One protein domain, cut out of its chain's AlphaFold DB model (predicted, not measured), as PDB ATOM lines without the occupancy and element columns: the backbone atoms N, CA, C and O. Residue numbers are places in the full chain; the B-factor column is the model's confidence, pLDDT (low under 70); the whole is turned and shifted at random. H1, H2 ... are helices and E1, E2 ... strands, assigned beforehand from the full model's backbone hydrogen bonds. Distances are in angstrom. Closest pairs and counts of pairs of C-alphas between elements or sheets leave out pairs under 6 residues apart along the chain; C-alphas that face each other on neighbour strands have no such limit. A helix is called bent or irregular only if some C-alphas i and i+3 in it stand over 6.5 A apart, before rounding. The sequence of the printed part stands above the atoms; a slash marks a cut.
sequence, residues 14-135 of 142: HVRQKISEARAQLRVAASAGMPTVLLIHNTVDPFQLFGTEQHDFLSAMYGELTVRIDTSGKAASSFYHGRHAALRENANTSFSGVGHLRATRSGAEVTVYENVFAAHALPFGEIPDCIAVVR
ATOM      1  N   HIS A  14     -30.622 -24.094  24.381       90.19
ATOM      2  CA  HIS A  14     -29.668 -24.169  25.483       90.19
ATOM      3  C   HIS A  14     -29.781 -22.957  26.416       90.19
ATOM      4  O   HIS A  14     -29.911 -23.116  27.629       90.19
ATOM      5  N   VAL A  15     -29.820 -21.751  25.846       93.25
ATOM      6  CA  VAL A  15     -29.987 -20.503  26.601       93.25
ATOM      7  C   VAL A  15     -31.327 -20.488  27.344       93.25
ATOM      8  O   VAL A  15     -31.363 -20.185  28.537       93.25
ATOM      9  N   ARG A  16     -32.430 -20.907  26.701       94.12
ATOM     10  CA  ARG A  16     -33.747 -21.018  27.362       94.12
ATOM     11  C   ARG A  16     -33.728 -21.951  28.562       94.12
ATOM     12  O   ARG A  16     -34.319 -21.629  29.594       94.12
ATOM     13  N   GLN A  17     -33.053 -23.092  28.439       93.00
ATOM     14  CA  GLN A  17     -32.911 -24.024  29.549       93.00
ATOM     15  C   GLN A  17     -32.200 -23.349  30.730       93.00
ATOM     16  O   GLN A  17     -32.697 -23.421  31.852       93.00
ATOM     17  N   LYS A  18     -31.111 -22.609  30.481       94.44
ATOM     18  CA  LYS A  18     -30.386 -21.872  31.531       94.44
ATOM     19  C   LYS A  18     -31.210 -20.769  32.185       94.44
ATOM     20  O   LYS A  18     -31.199 -20.660  33.409       94.44
ATOM     21  N   ILE A  19     -31.997 -20.023  31.410       94.81
ATOM     22  CA  ILE A  19     -32.956 -19.047  31.953       94.81
ATOM     23  C   ILE A  19     -33.960 -19.739  32.887       94.81
ATOM     24  O   ILE A  19     -34.255 -19.238  33.972       94.81
ATOM     25  N   SER A  20     -34.481 -20.904  32.488       94.75
ATOM     26  CA  SER A  20     -35.435 -21.656  33.305       94.75
ATOM     27  C   SER A  20     -34.806 -22.195  34.594       94.75
ATOM     28  O   SER A  20     -35.424 -22.090  35.651       94.75
ATOM     29  N   GLU A  21     -33.591 -22.743  34.516       94.62
ATOM     30  CA  GLU A  21     -32.839 -23.273  35.661       94.62
ATOM     31  C   GLU A  21     -32.522 -22.176  36.691       94.62
ATOM     32  O   GLU A  21     -32.722 -22.367  37.889       94.62
ATOM     33  N   ALA A  22     -32.094 -20.996  36.233       94.38
ATOM     34  CA  ALA A  22     -31.697 -19.891  37.105       94.38
ATOM     35  C   ALA A  22     -32.879 -19.082  37.673       94.38
ATOM     36  O   ALA A  22     -32.697 -18.263  38.574       94.38
ATOM     37  N   ARG A  23     -34.109 -19.299  37.182       91.88
ATOM     38  CA  ARG A  23     -35.272 -18.435  37.451       91.88
ATOM     39  C   ARG A  23     -35.524 -18.173  38.937       91.88
ATOM     40  O   ARG A  23     -35.906 -17.064  39.299       91.88
ATOM     41  N   ALA A  24     -35.364 -19.177  39.796       92.06
ATOM     42  CA  ALA A  24     -35.579 -19.007  41.234       92.06
ATOM     43  C   ALA A  24     -34.552 -18.045  41.856       92.06
ATOM     44  O   ALA A  24     -34.932 -17.156  42.612       92.06
ATOM     45  N   GLN A  25     -33.278 -18.176  41.482       91.50
ATOM     46  CA  GLN A  25     -32.191 -17.327  41.978       91.50
ATOM     47  C   GLN A  25     -32.345 -15.883  41.489       91.50
ATOM     48  O   GLN A  25     -32.227 -14.948  42.276       91.50
ATOM     49  N   LEU A  26     -32.700 -15.704  40.212       92.06
ATOM     50  CA  LEU A  26     -32.914 -14.380  39.619       92.06
ATOM     51  C   LEU A  26     -34.046 -13.618  40.327       92.06
ATOM     52  O   LEU A  26     -33.922 -12.425  40.589       92.06
ATOM     53  N   ARG A  27     -35.129 -14.306  40.720       90.44
ATOM     54  CA  ARG A  27     -36.226 -13.684  41.484       90.44
ATOM     55  C   ARG A  27     -35.802 -13.175  42.858       90.44
ATOM     56  O   ARG A  27     -36.322 -12.151  43.289       90.44
ATOM     57  N   VAL A  28     -34.882 -13.862  43.535       91.19
ATOM     58  CA  VAL A  28     -34.374 -13.411  44.841       91.19
ATOM     59  C   VAL A  28     -33.653 -12.071  44.689       91.19
ATOM     60  O   VAL A  28     -33.961 -11.134  45.422       91.19
ATOM     61  N   ALA A  29     -32.773 -11.938  43.696       88.25
ATOM     62  CA  ALA A  29     -32.047 -10.692  43.454       88.25
ATOM     63  C   ALA A  29     -32.978  -9.538  43.031       88.25
ATOM     64  O   ALA A  29     -32.879  -8.438  43.575       88.25
ATOM     65  N   ALA A  30     -33.953  -9.808  42.154       88.31
ATOM     66  CA  ALA A  30     -34.969  -8.823  41.786       88.31
ATOM     67  C   ALA A  30     -35.821  -8.364  42.978       88.31
ATOM     68  O   ALA A  30     -36.134  -7.187  43.084       88.31
ATOM     69  N   SER A  31     -36.164  -9.262  43.911       89.69
ATOM     70  CA  SER A  31     -36.937  -8.886  45.107       89.69
ATOM     71  C   SER A  31     -36.206  -7.906  46.032       89.69
ATOM     72  O   SER A  31     -36.848  -7.185  46.791       89.69
ATOM     73  N   ALA A  32     -34.877  -7.839  45.932       91.06
ATOM     74  CA  ALA A  32     -34.039  -6.864  46.623       91.06
ATOM     75  C   ALA A  32     -33.825  -5.565  45.816       91.06
ATOM     76  O   ALA A  32     -33.044  -4.712  46.230       91.06
ATOM     77  N   GLY A  33     -34.497  -5.406  44.669       91.31
ATOM     78  CA  GLY A  33     -34.433  -4.209  43.828       91.31
ATOM     79  C   GLY A  33     -33.155  -4.073  42.998       91.31
ATOM     80  O   GLY A  33     -32.860  -2.982  42.515       91.31
ATOM     81  N   MET A  34     -32.373  -5.146  42.852       90.25
ATOM     82  CA  MET A  34     -31.056  -5.088  42.214       90.25
ATOM     83  C   MET A  34     -31.117  -5.456  40.723       90.25
ATOM     84  O   MET A  34     -31.669  -6.511  40.376       90.25
ATOM     85  N   PRO A  35     -30.484  -4.666  39.832       92.94
ATOM     86  CA  PRO A  35     -30.201  -5.101  38.471       92.94
ATOM     87  C   PRO A  35     -29.399  -6.405  38.485       92.94
ATOM     88  O   PRO A  35     -28.424  -6.541  39.222       92.94
ATOM     89  N   THR A  36     -29.828  -7.385  37.696       94.50
ATOM     90  CA  THR A  36     -29.291  -8.750  37.751       94.50
ATOM     91  C   THR A  36     -29.048  -9.286  36.349       94.50
ATOM     92  O   THR A  36     -29.945  -9.251  35.513       94.50
ATOM     93  N   VAL A  37     -27.863  -9.839  36.093       94.81
ATOM     94  CA  VAL A  37     -27.517 -10.477  34.813       94.81
ATOM     95  C   VAL A  37     -27.308 -11.971  35.016       94.81
ATOM     96  O   VAL A  37     -26.563 -12.383  35.902       94.81
ATOM     97  N   LEU A  38     -27.926 -12.788  34.163       96.19
ATOM     98  CA  LEU A  38     -27.613 -14.213  34.077       96.19
ATOM     99  C   LEU A  38     -26.409 -14.421  33.153       96.19
ATOM    100  O   LEU A  38     -26.564 -14.317  31.943       96.19
ATOM    101  N   LEU A  39     -25.236 -14.751  33.695       94.94
ATOM    102  CA  LEU A  39     -24.061 -15.105  32.889       94.94
ATOM    103  C   LEU A  39     -24.052 -16.603  32.550       94.94
ATOM    104  O   LEU A  39     -24.081 -17.453  33.439       94.94
ATOM    105  N   ILE A  40     -23.984 -16.924  31.259       93.81
ATOM    106  CA  ILE A  40     -23.931 -18.285  30.720       93.81
ATOM    107  C   ILE A  40     -22.536 -18.537  30.155       93.81
ATOM    108  O   ILE A  40     -22.088 -17.841  29.245       93.81
ATOM    109  N   HIS A  41     -21.880 -19.576  30.666       90.06
ATOM    110  CA  HIS A  41     -20.610 -20.084  30.160       90.06
ATOM    111  C   HIS A  41     -20.805 -21.499  29.616       90.06
ATOM    112  O   HIS A  41     -21.279 -22.385  30.332       90.06
ATOM    113  N   ASN A  42     -20.443 -21.714  28.352       83.94
ATOM    114  CA  ASN A  42     -20.531 -23.023  27.716       83.94
ATOM    115  C   ASN A  42     -19.220 -23.794  27.910       83.94
ATOM    116  O   ASN A  42     -18.236 -23.540  27.225       83.94
ATOM    117  N   THR A  43     -19.210 -24.742  28.846       78.81
ATOM    118  CA  THR A  43     -18.048 -25.612  29.098       78.81
ATOM    119  C   THR A  43     -18.028 -26.871  28.234       78.81
ATOM    120  O   THR A  43     -17.079 -27.645  28.322       78.81
ATOM    121  N   VAL A  44     -19.093 -27.131  27.469       72.19
ATOM    122  CA  VAL A  44     -19.257 -28.371  26.691       72.19
ATOM    123  C   VAL A  44     -18.628 -28.237  25.306       72.19
ATOM    124  O   VAL A  44     -18.109 -29.215  24.777       72.19
ATOM    125  N   ASP A  45     -18.637 -27.032  24.742       70.62
ATOM    126  CA  ASP A  45     -17.971 -26.723  23.482       70.62
ATOM    127  C   ASP A  45     -16.696 -25.891  23.730       70.62
ATOM    128  O   ASP A  45     -16.805 -24.725  24.120       70.62
ATOM    129  N   PRO A  46     -15.491 -26.438  23.471       68.44
ATOM    130  CA  PRO A  46     -14.227 -25.715  23.615       68.44
ATOM    131  C   PRO A  46     -14.137 -24.425  22.794       68.44
ATOM    132  O   PRO A  46     -13.418 -23.505  23.182       68.44
ATOM    133  N   PHE A  47     -14.848 -24.344  21.665       67.31
ATOM    134  CA  PHE A  47     -14.880 -23.141  20.835       67.31
ATOM    135  C   PHE A  47     -16.017 -22.183  21.221       67.31
ATOM    136  O   PHE A  47     -15.985 -21.017  20.820       67.31
ATOM    137  N   GLN A  48     -16.968 -22.647  22.041       66.00
ATOM    138  CA  GLN A  48     -18.200 -21.954  22.444       66.00
ATOM    139  C   GLN A  48     -19.061 -21.460  21.272       66.00
ATOM    140  O   GLN A  48     -19.813 -20.494  21.406       66.00
ATOM    141  N   LEU A  49     -18.941 -22.126  20.127       66.06
ATOM    142  CA  LEU A  49     -19.649 -21.824  18.890       66.06
ATOM    143  C   LEU A  49     -20.985 -22.567  18.796       66.06
ATOM    144  O   LEU A  49     -21.761 -22.279  17.902       66.06
ATOM    145  N   PHE A  50     -21.271 -23.527  19.677       73.69
ATOM    146  CA  PHE A  50     -22.453 -24.376  19.556       73.69
ATOM    147  C   PHE A  50     -23.478 -24.127  20.673       73.69
ATOM    148  O   PHE A  50     -23.323 -24.599  21.805       73.69
ATOM    149  N   GLY A  51     -24.582 -23.444  20.344       77.94
ATOM    150  CA  GLY A  51     -25.712 -23.201  21.257       77.94
ATOM    151  C   GLY A  51     -25.546 -21.999  22.198       77.94
ATOM    152  O   GLY A  51     -26.321 -21.859  23.148       77.94
ATOM    153  N   THR A  52     -24.526 -21.174  21.958       85.38
ATOM    154  CA  THR A  52     -24.244 -19.905  22.647       85.38
ATOM    155  C   THR A  52     -23.791 -18.823  21.665       85.38
ATOM    156  O   THR A  52     -23.035 -17.927  22.026       85.38
ATOM    157  N   GLU A  53     -24.230 -18.900  20.410       88.12
ATOM    158  CA  GLU A  53     -23.982 -17.836  19.437       88.12
ATOM    159  C   GLU A  53     -24.951 -16.673  19.670       88.12
ATOM    160  O   GLU A  53     -26.002 -16.836  20.291       88.12
ATOM    161  N   GLN A  54     -24.649 -15.482  19.145       90.06
ATOM    162  CA  GLN A  54     -25.508 -14.302  19.327       90.06
ATOM    163  C   GLN A  54     -26.984 -14.574  18.993       90.06
ATOM    164  O   GLN A  54     -27.889 -14.158  19.722       90.06
ATOM    165  N   HIS A  55     -27.241 -15.306  17.911       88.69
ATOM    166  CA  HIS A  55     -28.597 -15.637  17.493       88.69
ATOM    167  C   HIS A  55     -29.294 -16.629  18.441       88.69
ATOM    168  O   HIS A  55     -30.520 -16.575  18.553       88.69
ATOM    169  N   ASP A  56     -28.558 -17.476  19.175       91.25
ATOM    170  CA  ASP A  56     -29.125 -18.320  20.234       91.25
ATOM    171  C   ASP A  56     -29.656 -17.475  21.389       91.25
ATOM    172  O   ASP A  56     -30.750 -17.745  21.880       91.25
ATOM    173  N   PHE A  57     -28.916 -16.442  21.807       93.81
ATOM    174  CA  PHE A  57     -29.356 -15.538  22.872       93.81
ATOM    175  C   PHE A  57     -30.599 -14.758  22.451       93.81
ATOM    176  O   PHE A  57     -31.619 -14.822  23.138       93.81
ATOM    177  N   LEU A  58     -30.557 -14.097  21.291       92.88
ATOM    178  CA  LEU A  58     -31.688 -13.308  20.801       92.88
ATOM    179  C   LEU A  58     -32.932 -14.176  20.560       92.88
ATOM    180  O   LEU A  58     -34.020 -13.817  21.004       92.88
ATOM    181  N   SER A  59     -32.779 -15.357  19.951       91.94
ATOM    182  CA  SER A  59     -33.911 -16.267  19.714       91.94
ATOM    183  C   SER A  59     -34.441 -16.895  21.003       91.94
ATOM    184  O   SER A  59     -35.635 -17.162  21.118       91.94
ATOM    185  N   ALA A  60     -33.579 -17.149  21.990       93.81
ATOM    186  CA  ALA A  60     -34.012 -17.624  23.300       93.81
ATOM    187  C   ALA A  60     -34.806 -16.565  24.055       93.81
ATOM    188  O   ALA A  60     -35.822 -16.880  24.674       93.81
ATOM    189  N   MET A  61     -34.327 -15.325  24.014       94.69
ATOM    190  CA  MET A  61     -34.915 -14.208  24.733       94.69
ATOM    191  C   MET A  61     -36.232 -13.781  24.089       94.69
ATOM    192  O   MET A  61     -37.269 -13.815  24.748       94.69
ATOM    193  N   TYR A  62     -36.211 -13.477  22.794       92.81
ATOM    194  CA  TYR A  62     -37.319 -12.809  22.112       92.81
ATOM    195  C   TYR A  62     -38.122 -13.713  21.185       92.81
ATOM    196  O   TYR A  62     -39.246 -13.370  20.845       92.81
ATOM    197  N   GLY A  63     -37.612 -14.898  20.856       90.44
ATOM    198  CA  GLY A  63     -38.258 -15.845  19.950       90.44
ATOM    199  C   GLY A  63     -37.619 -15.864  18.564       90.44
ATOM    200  O   GLY A  63     -36.828 -14.992  18.199       90.44
ATOM    201  N   GLU A  64     -37.951 -16.896  17.793       86.19
ATOM    202  CA  GLU A  64     -37.380 -17.148  16.464       86.19
ATOM    203  C   GLU A  64     -37.701 -16.012  15.486       86.19
ATOM    204  O   GLU A  64     -38.871 -15.677  15.284       86.19
ATOM    205  N   LEU A  65     -36.678 -15.441  14.843       81.06
ATOM    206  CA  LEU A  65     -36.880 -14.431  13.806       81.06
ATOM    207  C   LEU A  65     -37.684 -15.042  12.653       81.06
ATOM    208  O   LEU A  65     -37.238 -15.974  11.987       81.06
ATOM    209  N   THR A  66     -38.882 -14.513  12.430       76.00
ATOM    210  CA  THR A  66     -39.841 -15.027  11.457       76.00
ATOM    211  C   THR A  66     -40.118 -13.970  10.397       76.00
ATOM    212  O   THR A  66     -40.293 -12.789  10.698       76.00
ATOM    213  N   VAL A  67     -40.167 -14.407   9.137       77.38
ATOM    214  CA  VAL A  67     -40.506 -13.562   7.988       77.38
ATOM    215  C   VAL A  67     -41.835 -14.024   7.423       77.38
ATOM    216  O   VAL A  67     -41.989 -15.194   7.067       77.38
ATOM    217  N   ARG A  68     -42.792 -13.106   7.290       72.50
ATOM    218  CA  ARG A  68     -44.040 -13.396   6.576       72.50
ATOM    219  C   ARG A  68     -43.882 -13.042   5.100       72.50
ATOM    220  O   ARG A  68     -43.740 -11.869   4.755       72.50
ATOM    221  N   ILE A  69     -43.929 -14.046   4.230       72.81
ATOM    222  CA  ILE A  69     -43.828 -13.878   2.773       72.81
ATOM    223  C   ILE A  69     -45.236 -13.906   2.174       72.81
ATOM    224  O   ILE A  69     -45.962 -14.881   2.358       72.81
ATOM    225  N   ASP A  70     -45.614 -12.847   1.456       73.19
ATOM    226  CA  ASP A  70     -46.837 -12.831   0.654       73.19
ATOM    227  C   ASP A  70     -46.582 -13.544  -0.685       73.19
ATOM    228  O   ASP A  70     -45.709 -13.159  -1.469       73.19
ATOM    229  N   THR A  71     -47.336 -14.612  -0.946       68.88
ATOM    230  CA  THR A  71     -47.212 -15.434  -2.157       68.88
ATOM    231  C   THR A  71     -47.810 -14.773  -3.403       68.88
ATOM    232  O   THR A  71     -47.625 -15.287  -4.503       68.88
ATOM    233  N   SER A  72     -48.473 -13.616  -3.268       72.81
ATOM    234  CA  SER A  72     -49.050 -12.842  -4.377       72.81
ATOM    235  C   SER A  72     -48.034 -11.995  -5.168       72.81
ATOM    236  O   SER A  72     -48.393 -11.345  -6.151       72.81
ATOM    237  N   GLY A  73     -46.748 -12.045  -4.801       56.50
ATOM    238  CA  GLY A  73     -45.649 -11.531  -5.627       56.50
ATOM    239  C   GLY A  73     -45.170 -10.114  -5.303       56.50
ATOM    240  O   GLY A  73     -44.451  -9.529  -6.113       56.50
ATOM    241  N   LYS A  74     -45.510  -9.543  -4.139       56.03
ATOM    242  CA  LYS A  74     -44.969  -8.244  -3.703       56.03
ATOM    243  C   LYS A  74     -44.505  -8.264  -2.242       56.03
ATOM    244  O   LYS A  74     -45.307  -8.110  -1.337       56.03
ATOM    245  N   ALA A  75     -43.179  -8.356  -2.092       58.50
ATOM    246  CA  ALA A  75     -42.356  -8.078  -0.907       58.50
ATOM    247  C   ALA A  75     -42.585  -8.931   0.364       58.50
ATOM    248  O   ALA A  75     -43.694  -9.306   0.731       58.50
ATOM    249  N   ALA A  76     -41.484  -9.222   1.068       57.81
ATOM    250  CA  ALA A  76     -41.528  -9.748   2.431       57.81
ATOM    251  C   ALA A  76     -42.250  -8.730   3.332       57.81
ATOM    252  O   ALA A  76     -41.895  -7.554   3.343       57.81
ATOM    253  N   SER A  77     -43.295  -9.174   4.031       58.94
ATOM    254  CA  SER A  77     -44.317  -8.278   4.594       58.94
ATOM    255  C   SER A  77     -44.023  -7.742   5.998       58.94
ATOM    256  O   SER A  77     -44.700  -6.810   6.411       58.94
ATOM    257  N   SER A  78     -43.037  -8.291   6.709       63.88
ATOM    258  CA  SER A  78     -42.415  -7.746   7.931       63.88
ATOM    259  C   SER A  78     -41.553  -8.832   8.585       63.88
ATOM    260  O   SER A  78     -41.758 -10.030   8.342       63.88
ATOM    261  N   PHE A  79     -40.587  -8.417   9.406       68.94
ATOM    262  CA  PHE A  79     -39.888  -9.295  10.344       68.94
ATOM    263  C   PHE A  79     -40.611  -9.233  11.690       68.94
ATOM    264  O   PHE A  79     -41.040  -8.163  12.105       68.94
ATOM    265  N   TYR A  80     -40.763 -10.366  12.366       74.69
ATOM    266  CA  TYR A  80     -41.266 -10.404  13.738       74.69
ATOM    267  C   TYR A  80     -40.612 -11.546  14.509       74.69
ATOM    268  O   TYR A  80     -40.133 -12.517  13.921       74.69
ATOM    269  N   HIS A  81     -40.607 -11.458  15.835       77.06
ATOM    270  CA  HIS A  81     -40.165 -12.564  16.674       77.06
ATOM    271  C   HIS A  81     -41.328 -13.519  16.960       77.06
ATOM    272  O   HIS A  81     -42.385 -13.130  17.452       77.06
ATOM    273  N   GLY A  82     -41.144 -14.779  16.581       71.56
ATOM    274  CA  GLY A  82     -42.163 -15.816  16.584       71.56
ATOM    275  C   GLY A  82     -42.176 -16.654  17.861       71.56
ATOM    276  O   GLY A  82     -42.293 -16.165  18.984       71.56
ATOM    277  N   ARG A  83     -42.142 -17.978  17.697       78.75
ATOM    278  CA  ARG A  83     -42.296 -18.926  18.809       78.75
ATOM    279  C   ARG A  83     -41.050 -18.968  19.698       78.75
ATOM    280  O   ARG A  83     -39.985 -18.471  19.352       78.75
ATOM    281  N   HIS A  84     -41.210 -19.609  20.855       83.69
ATOM    282  CA  HIS A  84     -40.129 -19.907  21.797       83.69
ATOM    283  C   HIS A  84     -39.438 -18.682  22.424       83.69
ATOM    284  O   HIS A  84     -38.304 -18.799  22.875       83.69
ATOM    285  N   ALA A  85     -40.125 -17.543  22.523       89.38
ATOM    286  CA  ALA A  85     -39.684 -16.415  23.339       89.38
ATOM    287  C   ALA A  85     -39.738 -16.765  24.835       89.38
ATOM    288  O   ALA A  85     -40.800 -17.145  25.345       89.38
ATOM    289  N   ALA A  86     -38.614 -16.638  25.544       92.56
ATOM    290  CA  ALA A  86     -38.592 -16.768  26.999       92.56
ATOM    291  C   ALA A  86     -39.067 -15.488  27.695       92.56
ATOM    292  O   ALA A  86     -39.662 -15.578  28.768       92.56
ATOM    293  N   LEU A  87     -38.802 -14.317  27.121       93.25
ATOM    294  CA  LEU A  87     -39.104 -13.026  27.729       93.25
ATOM    295  C   LEU A  87     -40.402 -12.465  27.161       93.25
ATOM    296  O   LEU A  87     -40.651 -12.542  25.959       93.25
ATOM    297  N   ARG A  88     -41.236 -11.921  28.045       91.44
ATOM    298  CA  ARG A  88     -42.461 -11.185  27.718       91.44
ATOM    299  C   ARG A  88     -42.683 -10.127  28.791       91.44
ATOM    300  O   ARG A  88     -42.150 -10.262  29.889       91.44
ATOM    301  N   GLU A  89     -43.562  -9.168  28.532       90.75
ATOM    302  CA  GLU A  89     -43.947  -8.132  29.508       90.75
ATOM    303  C   GLU A  89     -44.360  -8.694  30.878       90.75
ATOM    304  O   GLU A  89     -44.118  -8.079  31.911       90.75
ATOM    305  N   ASN A  90     -44.954  -9.889  30.908       90.62
ATOM    306  CA  ASN A  90     -45.408 -10.556  32.129       90.62
ATOM    307  C   ASN A  90     -44.611 -11.824  32.488       90.62
ATOM    308  O   ASN A  90     -45.014 -12.564  33.390       90.62
ATOM    309  N   ALA A  91     -43.500 -12.112  31.802       92.19
ATOM    310  CA  ALA A  91     -42.725 -13.333  32.008       92.19
ATOM    311  C   ALA A  91     -41.214 -13.077  31.977       92.19
ATOM    312  O   ALA A  91     -40.684 -12.499  31.035       92.19
ATOM    313  N   ASN A  92     -40.507 -13.612  32.982       93.62
ATOM    314  CA  ASN A  92     -39.048 -13.497  33.119       93.62
ATOM    315  C   ASN A  92     -38.554 -12.035  33.185       93.62
ATOM    316  O   ASN A  92     -37.495 -11.698  32.673       93.62
ATOM    317  N   THR A  93     -39.302 -11.181  33.888       94.94
ATOM    318  CA  THR A  93     -38.969  -9.767  34.141       94.94
ATOM    319  C   THR A  93     -37.982  -9.568  35.301       94.94
ATOM    320  O   THR A  93     -37.541  -8.457  35.573       94.94
ATOM    321  N   SER A  94     -37.605 -10.639  36.008       94.25
ATOM    322  CA  SER A  94     -36.788 -10.588  37.230       94.25
ATOM    323  C   SER A  94     -35.276 -10.485  36.991       94.25
ATOM    324  O   SER A  94     -34.495 -10.767  37.891       94.25
ATOM    325  N   PHE A  95     -34.830 -10.199  35.775       96.44
ATOM    326  CA  PHE A  95     -33.415 -10.000  35.471       96.44
ATOM    327  C   PHE A  95     -33.273  -9.014  34.324       96.44
ATOM    328  O   PHE A  95     -34.117  -8.955  33.437       96.44
ATOM    329  N   SER A  96     -32.192  -8.255  34.358       95.94
ATOM    330  CA  SER A  96     -31.905  -7.113  33.497       95.94
ATOM    331  C   SER A  96     -31.275  -7.512  32.164       95.94
ATOM    332  O   SER A  96     -31.348  -6.768  31.192       95.94
ATOM    333  N   GLY A  97     -30.675  -8.701  32.096       96.12
ATOM    334  CA  GLY A  97     -30.110  -9.227  30.861       96.12
ATOM    335  C   GLY A  97     -29.586 -10.650  30.988       96.12
ATOM    336  O   GLY A  97     -29.481 -11.209  32.087       96.12
ATOM    337  N   VAL A  98     -29.246 -11.233  29.844       97.00
ATOM    338  CA  VAL A  98     -28.558 -12.524  29.753       97.00
ATOM    339  C   VAL A  98     -27.203 -12.273  29.116       97.00
ATOM    340  O   VAL A  98     -27.135 -11.680  28.048       97.00
ATOM    341  N   GLY A  99     -26.127 -12.693  29.767       95.00
ATOM    342  CA  GLY A  99     -24.777 -12.523  29.262       95.00
ATOM    343  C   GLY A  99     -24.141 -13.821  28.798       95.00
ATOM    344  O   GLY A  99     -24.304 -14.871  29.416       95.00
ATOM    345  N   HIS A 100     -23.378 -13.733  27.719       94.75
ATOM    346  CA  HIS A 100     -22.433 -14.749  27.290       94.75
ATOM    347  C   HIS A 100     -21.086 -14.471  27.947       94.75
ATOM    348  O   HIS A 100     -20.504 -13.410  27.735       94.75
ATOM    349  N   LEU A 101     -20.604 -15.419  28.747       92.62
ATOM    350  CA  LEU A 101     -19.246 -15.428  29.271       92.62
ATOM    351  C   LEU A 101     -18.405 -16.371  28.412       92.62
ATOM    352  O   LEU A 101     -18.687 -17.568  28.371       92.62
ATOM    353  N   ARG A 102     -17.361 -15.841  27.773       88.44
ATOM    354  CA  ARG A 102     -16.434 -16.592  26.923       88.44
ATOM    355  C   ARG A 102     -15.011 -16.519  27.458       88.44
ATOM    356  O   ARG A 102     -14.534 -15.451  27.829       88.44
ATOM    357  N   ALA A 103     -14.309 -17.649  27.451       85.94
ATOM    358  CA  ALA A 103     -12.875 -17.674  27.718       85.94
ATOM    359  C   ALA A 103     -12.090 -17.322  26.444       85.94
ATOM    360  O   ALA A 103     -12.331 -17.884  25.374       85.94
ATOM    361  N   THR A 104     -11.128 -16.412  26.558       83.12
ATOM    362  CA  THR A 104     -10.230 -15.990  25.477       83.12
ATOM    363  C   THR A 104      -8.772 -16.195  25.900       83.12
ATOM    364  O   THR A 104      -8.470 -16.477  27.058       83.12
ATOM    365  N   ARG A 105      -7.824 -16.051  24.963       82.19
ATOM    366  CA  ARG A 105      -6.385 -16.145  25.292       82.19
ATOM    367  C   ARG A 105      -5.916 -15.038  26.244       82.19
ATOM    368  O   ARG A 105      -4.909 -15.221  26.916       82.19
ATOM    369  N   SER A 106      -6.619 -13.907  26.274       83.19
ATOM    370  CA  SER A 106      -6.300 -12.729  27.084       83.19
ATOM    371  C   SER A 106      -7.135 -12.620  28.365       83.19
ATOM    372  O   SER A 106      -6.958 -11.660  29.109       83.19
ATOM    373  N   GLY A 107      -8.026 -13.579  28.642       85.94
ATOM    374  CA  GLY A 107      -8.859 -13.583  29.844       85.94
ATOM    375  C   GLY A 107     -10.292 -14.018  29.560       85.94
ATOM    376  O   GLY A 107     -10.525 -15.057  28.946       85.94
ATOM    377  N   ALA A 108     -11.254 -13.233  30.038       88.44
ATOM    378  CA  ALA A 108     -12.677 -13.471  29.840       88.44
ATOM    379  C   ALA A 108     -13.309 -12.308  29.075       88.44
ATOM    380  O   ALA A 108     -12.976 -11.149  29.310       88.44
ATOM    381  N   GLU A 109     -14.230 -12.634  28.179       91.31
ATOM    382  CA  GLU A 109     -15.053 -11.683  27.443       91.31
ATOM    383  C   GLU A 109     -16.509 -11.868  27.866       91.31
ATOM    384  O   GLU A 109     -16.986 -13.000  27.998       91.31
ATOM    385  N   VAL A 110     -17.205 -10.755  28.102       93.94
ATOM    386  CA  VAL A 110     -18.613 -10.757  28.495       93.94
ATOM    387  C   VAL A 110     -19.407  -9.912  27.516       93.94
ATOM    388  O   VAL A 110     -19.128  -8.728  27.348       93.94
ATOM    389  N   THR A 111     -20.423 -10.520  26.909       95.25
ATOM    390  CA  THR A 111     -21.438  -9.808  26.121       95.25
ATOM    391  C   THR A 111     -22.788  -9.960  26.792       95.25
ATOM    392  O   THR A 111     -23.254 -11.083  26.944       95.25
ATOM    393  N   VAL A 112     -23.429  -8.862  27.183       96.69
ATOM    394  CA  VAL A 112     -24.750  -8.856  27.821       96.69
ATOM    395  C   VAL A 112     -25.814  -8.427  26.824       96.69
ATOM    396  O   VAL A 112     -25.740  -7.343  26.258       96.69
ATOM    397  N   TYR A 113     -26.831  -9.259  26.650       96.06
ATOM    398  CA  TYR A 113     -28.038  -8.942  25.899       96.06
ATOM    399  C   TYR A 113     -29.084  -8.372  26.857       96.06
ATOM    400  O   TYR A 113     -29.422  -8.999  27.867       96.06
ATOM    401  N   GLU A 114     -29.578  -7.176  26.549       96.56
ATOM    402  CA  GLU A 114     -30.605  -6.481  27.325       96.56
ATOM    403  C   GLU A 114     -31.904  -7.291  27.381       96.56
ATOM    404  O   GLU A 114     -32.355  -7.811  26.361       96.56
ATOM    405  N   ASN A 115     -32.526  -7.368  28.563       96.00
ATOM    406  CA  ASN A 115     -33.929  -7.745  28.718       96.00
ATOM    407  C   ASN A 115     -34.784  -6.472  28.774       96.00
ATOM    408  O   ASN A 115     -34.860  -5.828  29.820       96.00
ATOM    409  N   VAL A 116     -35.464  -6.138  27.678       94.81
ATOM    410  CA  VAL A 116     -36.310  -4.929  27.595       94.81
ATOM    411  C   VAL A 116     -37.531  -4.980  28.517       94.81
ATOM    412  O   VAL A 116     -38.113  -3.949  28.834       94.81
ATOM    413  N   PHE A 117     -37.913  -6.175  28.975       95.00
ATOM    414  CA  PHE A 117     -39.034  -6.386  29.893       95.00
ATOM    415  C   PHE A 117     -38.588  -6.445  31.364       95.00
ATOM    416  O   PHE A 117     -39.352  -6.870  32.231       95.00
ATOM    417  N   ALA A 118     -37.337  -6.091  31.671       95.25
ATOM    418  CA  ALA A 118     -36.814  -6.175  33.026       95.25
ATOM    419  C   ALA A 118     -37.510  -5.192  33.981       95.25
ATOM    420  O   ALA A 118     -37.610  -4.000  33.706       95.25
ATOM    421  N   ALA A 119     -37.897  -5.675  35.162       94.69
ATOM    422  CA  ALA A 119     -38.426  -4.835  36.238       94.69
ATOM    423  C   ALA A 119     -37.378  -3.837  36.766       94.69
ATOM    424  O   ALA A 119     -37.719  -2.744  37.214       94.69
ATOM    425  N   HIS A 120     -36.099  -4.213  36.692       94.81
ATOM    426  CA  HIS A 120     -34.957  -3.360  37.007       94.81
ATOM    427  C   HIS A 120     -34.018  -3.364  35.806       94.81
ATOM    428  O   HIS A 120     -33.384  -4.382  35.524       94.81
ATOM    429  N   ALA A 121     -33.959  -2.252  35.074       93.25
ATOM    430  CA  ALA A 121     -33.127  -2.124  33.883       93.25
ATOM    431  C   ALA A 121     -31.627  -2.166  34.219       93.25
ATOM    432  O   ALA A 121     -31.214  -1.896  35.350       93.25
ATOM    433  N   LEU A 122     -30.805  -2.501  33.222       90.88
ATOM    434  CA  LEU A 122     -29.354  -2.397  33.347       90.88
ATOM    435  C   LEU A 122     -28.935  -0.924  33.496       90.88
ATOM    436  O   LEU A 122     -29.415  -0.081  32.735       90.88
ATOM    437  N   PRO A 123     -28.016  -0.594  34.420       91.06
ATOM    438  CA  PRO A 123     -27.491   0.760  34.550       91.06
ATOM    439  C   PRO A 123     -26.445   1.024  33.458       91.06
ATOM    440  O   PRO A 123     -25.248   1.001  33.717       91.06
ATOM    441  N   PHE A 124     -26.881   1.256  32.215       86.38
ATOM    442  CA  PHE A 124     -25.994   1.333  31.041       86.38
ATOM    443  C   PHE A 124     -24.836   2.336  31.160       86.38
ATOM    444  O   PHE A 124     -23.787   2.112  30.569       86.38
ATOM    445  N   GLY A 125     -25.008   3.420  31.924       86.31
ATOM    446  CA  GLY A 125     -23.959   4.421  32.152       86.31
ATOM    447  C   GLY A 125     -22.878   4.010  33.158       86.31
ATOM    448  O   GLY A 125     -21.886   4.717  33.294       86.31
ATOM    449  N   GLU A 126     -23.062   2.894  33.862       89.50
ATOM    450  CA  GLU A 126     -22.161   2.404  34.914       89.50
ATOM    451  C   GLU A 126     -21.515   1.060  34.545       89.50
ATOM    452  O   GLU A 126     -20.810   0.455  35.355       89.50
ATOM    453  N   ILE A 127     -21.760   0.567  33.326       90.00
ATOM    454  CA  ILE A 127     -21.213  -0.709  32.869       90.00
ATOM    455  C   ILE A 127     -19.726  -0.522  32.534       90.00
ATOM    456  O   ILE A 127     -19.398   0.352  31.732       90.00
ATOM    457  N   PRO A 128     -18.819  -1.329  33.116       89.62
ATOM    458  CA  PRO A 128     -17.399  -1.268  32.791       89.62
ATOM    459  C   PRO A 128     -17.134  -1.520  31.302       89.62
ATOM    460  O   PRO A 128     -17.723  -2.429  30.722       89.62
ATOM    461  N   ASP A 129     -16.154  -0.818  30.728       88.81
ATOM    462  CA  ASP A 129     -15.774  -0.927  29.306       88.81
ATOM    463  C   ASP A 129     -15.400  -2.352  28.856       88.81
ATOM    464  O   ASP A 129     -15.418  -2.668  27.669       88.81
ATOM    465  N   CYS A 130     -15.047  -3.233  29.797       88.69
ATOM    466  CA  CYS A 130     -14.737  -4.634  29.514       88.69
ATOM    467  C   CYS A 130     -15.975  -5.521  29.289       88.69
ATOM    468  O   CYS A 130     -15.820  -6.706  28.990       88.69
ATOM    469  N   ILE A 131     -17.187  -4.976  29.438       92.75
ATOM    470  CA  ILE A 131     -18.453  -5.671  29.200       92.75
ATOM    471  C   ILE A 131     -19.122  -5.060  27.970       92.75
ATOM    472  O   ILE A 131     -19.570  -3.915  27.988       92.75
ATOM    473  N   ALA A 132     -19.248  -5.851  26.906       94.38
ATOM    474  CA  ALA A 132     -20.034  -5.467  25.744       94.38
ATOM    475  C   ALA A 132     -21.528  -5.594  26.058       94.38
ATOM    476  O   ALA A 132     -21.955  -6.541  26.722       94.38
ATOM    477  N   VAL A 133     -22.340  -4.663  25.557       94.56
ATOM    478  CA  VAL A 133     -23.787  -4.656  25.796       94.56
ATOM    479  C   VAL A 133     -24.534  -4.513  24.481       94.56
ATOM    480  O   VAL A 133     -24.316  -3.568  23.726       94.56
ATOM    481  N   VAL A 134     -25.439  -5.451  24.225       94.19
ATOM    482  CA  VAL A 134     -26.337  -5.453  23.076       94.19
ATOM    483  C   VAL A 134     -27.697  -4.964  23.545       94.19
ATOM    484  O   VAL A 134     -28.419  -5.677  24.249       94.19
ATOM    485  N   ARG A 135     -28.026  -3.732  23.155       92.19
ATOM    486  CA  ARG A 135     -29.359  -3.156  23.338       92.19
ATOM    487  C   ARG A 135     -30.312  -3.732  22.306       92.19
ATOM    488  O   ARG A 135     -29.901  -4.006  21.177       92.19
TER     489      ARG A 135
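What this domain is: This is residues 14 to 135 of the 142 residues of an uncharacterized protein of Xanthomonas dyei (UniProt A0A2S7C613). A strongly twisted sheet of four strands has H2 and the first arm of the bent helix H1 over one face, while the two-strand hairpin of E2 and E3 reaches away from the end of H2 as a long arm. The second arm of H1 lies past the beginning of edge strand E1. The printed part has 122 residues, with two named helices and six named strands in the order H1 E1 H2 E2 E3 E4 E5 E6, and its class is mixed, helices and strands. The larger sheet, of order E1 E4 E5 E6, is mixed, and E2 and E3 are antiparallel. The whole is only just compact, close to loose, with a radius of gyration of the C-alphas of 16.1 A and spans of 51 by 36 by 29 A.

Where its parts are: H1, residues 14 to 31, begins with C-alpha 14 at (-29.668, -24.169, 25.483). By its hydrogen bonds it was assigned as one helix, but it is bent: C-alphas 21 and 24 are 7.5 A apart. Its arms are H1a, residues 14 to 21, 10.7 A long, and H1b, residues 24 to 31, 10.9 A. E1 is residues 37 to 41, H2 residues 54 to 62, 12.2 A, E2 residues 65 to 69 and E3 residues 76 to 81, 14.6 A. E4, residues 97 to 104, spans 21.7 A, and E5, residues 107 to 114, 23.0 A. E6, residues 131 to 134, ends with C-alpha 134 at (-26.337, -5.453, 23.076).

How they stand to each other: E4 and E5 form a hairpin, with N 100 and O 111 2.8 A apart, within hydrogen-bond range. E1 is parallel to E4, N 40 to O 99 2.8 A, and E6 is parallel to E5, N 134 to O 112 2.8 A. H2 is on this sheet at a height of 9.7 A, over E4 and, only just, over E5 with 3 of its C-alphas; it runs along the strands, at 16 degrees to E4 on the local plane. H1a is on the same face, over E1, at a height of 9.3 A. H1a and H2 touch, the C-alphas of Arg 16 and Ala 60 being closest at 5.3 A, at a steep tilt of 44 degrees, the same way. H1b is only just not on the sheet, with 4 pairs of C-alphas within 10 A. In H1a, H1b and H2 every O i to N i+4 pair is within hydrogen-bond range. The hairpin E2 and E3, with N 66 and O 80 2.8 A apart, is closest to H2 at the C-alphas of Tyr 62 and His 81, 6.1 A.

The domain as a whole: The two C-alphas farthest apart, those of Ala 32 and Gly 73, are 53.7 A apart. The printed part has no cut. The links E1 to H2, E3 to E4 and E5 to E6 are long. The mean pLDDT of the printed part is 86.8, and residues 46 to 49, 71 and 73 to 79 are under 70.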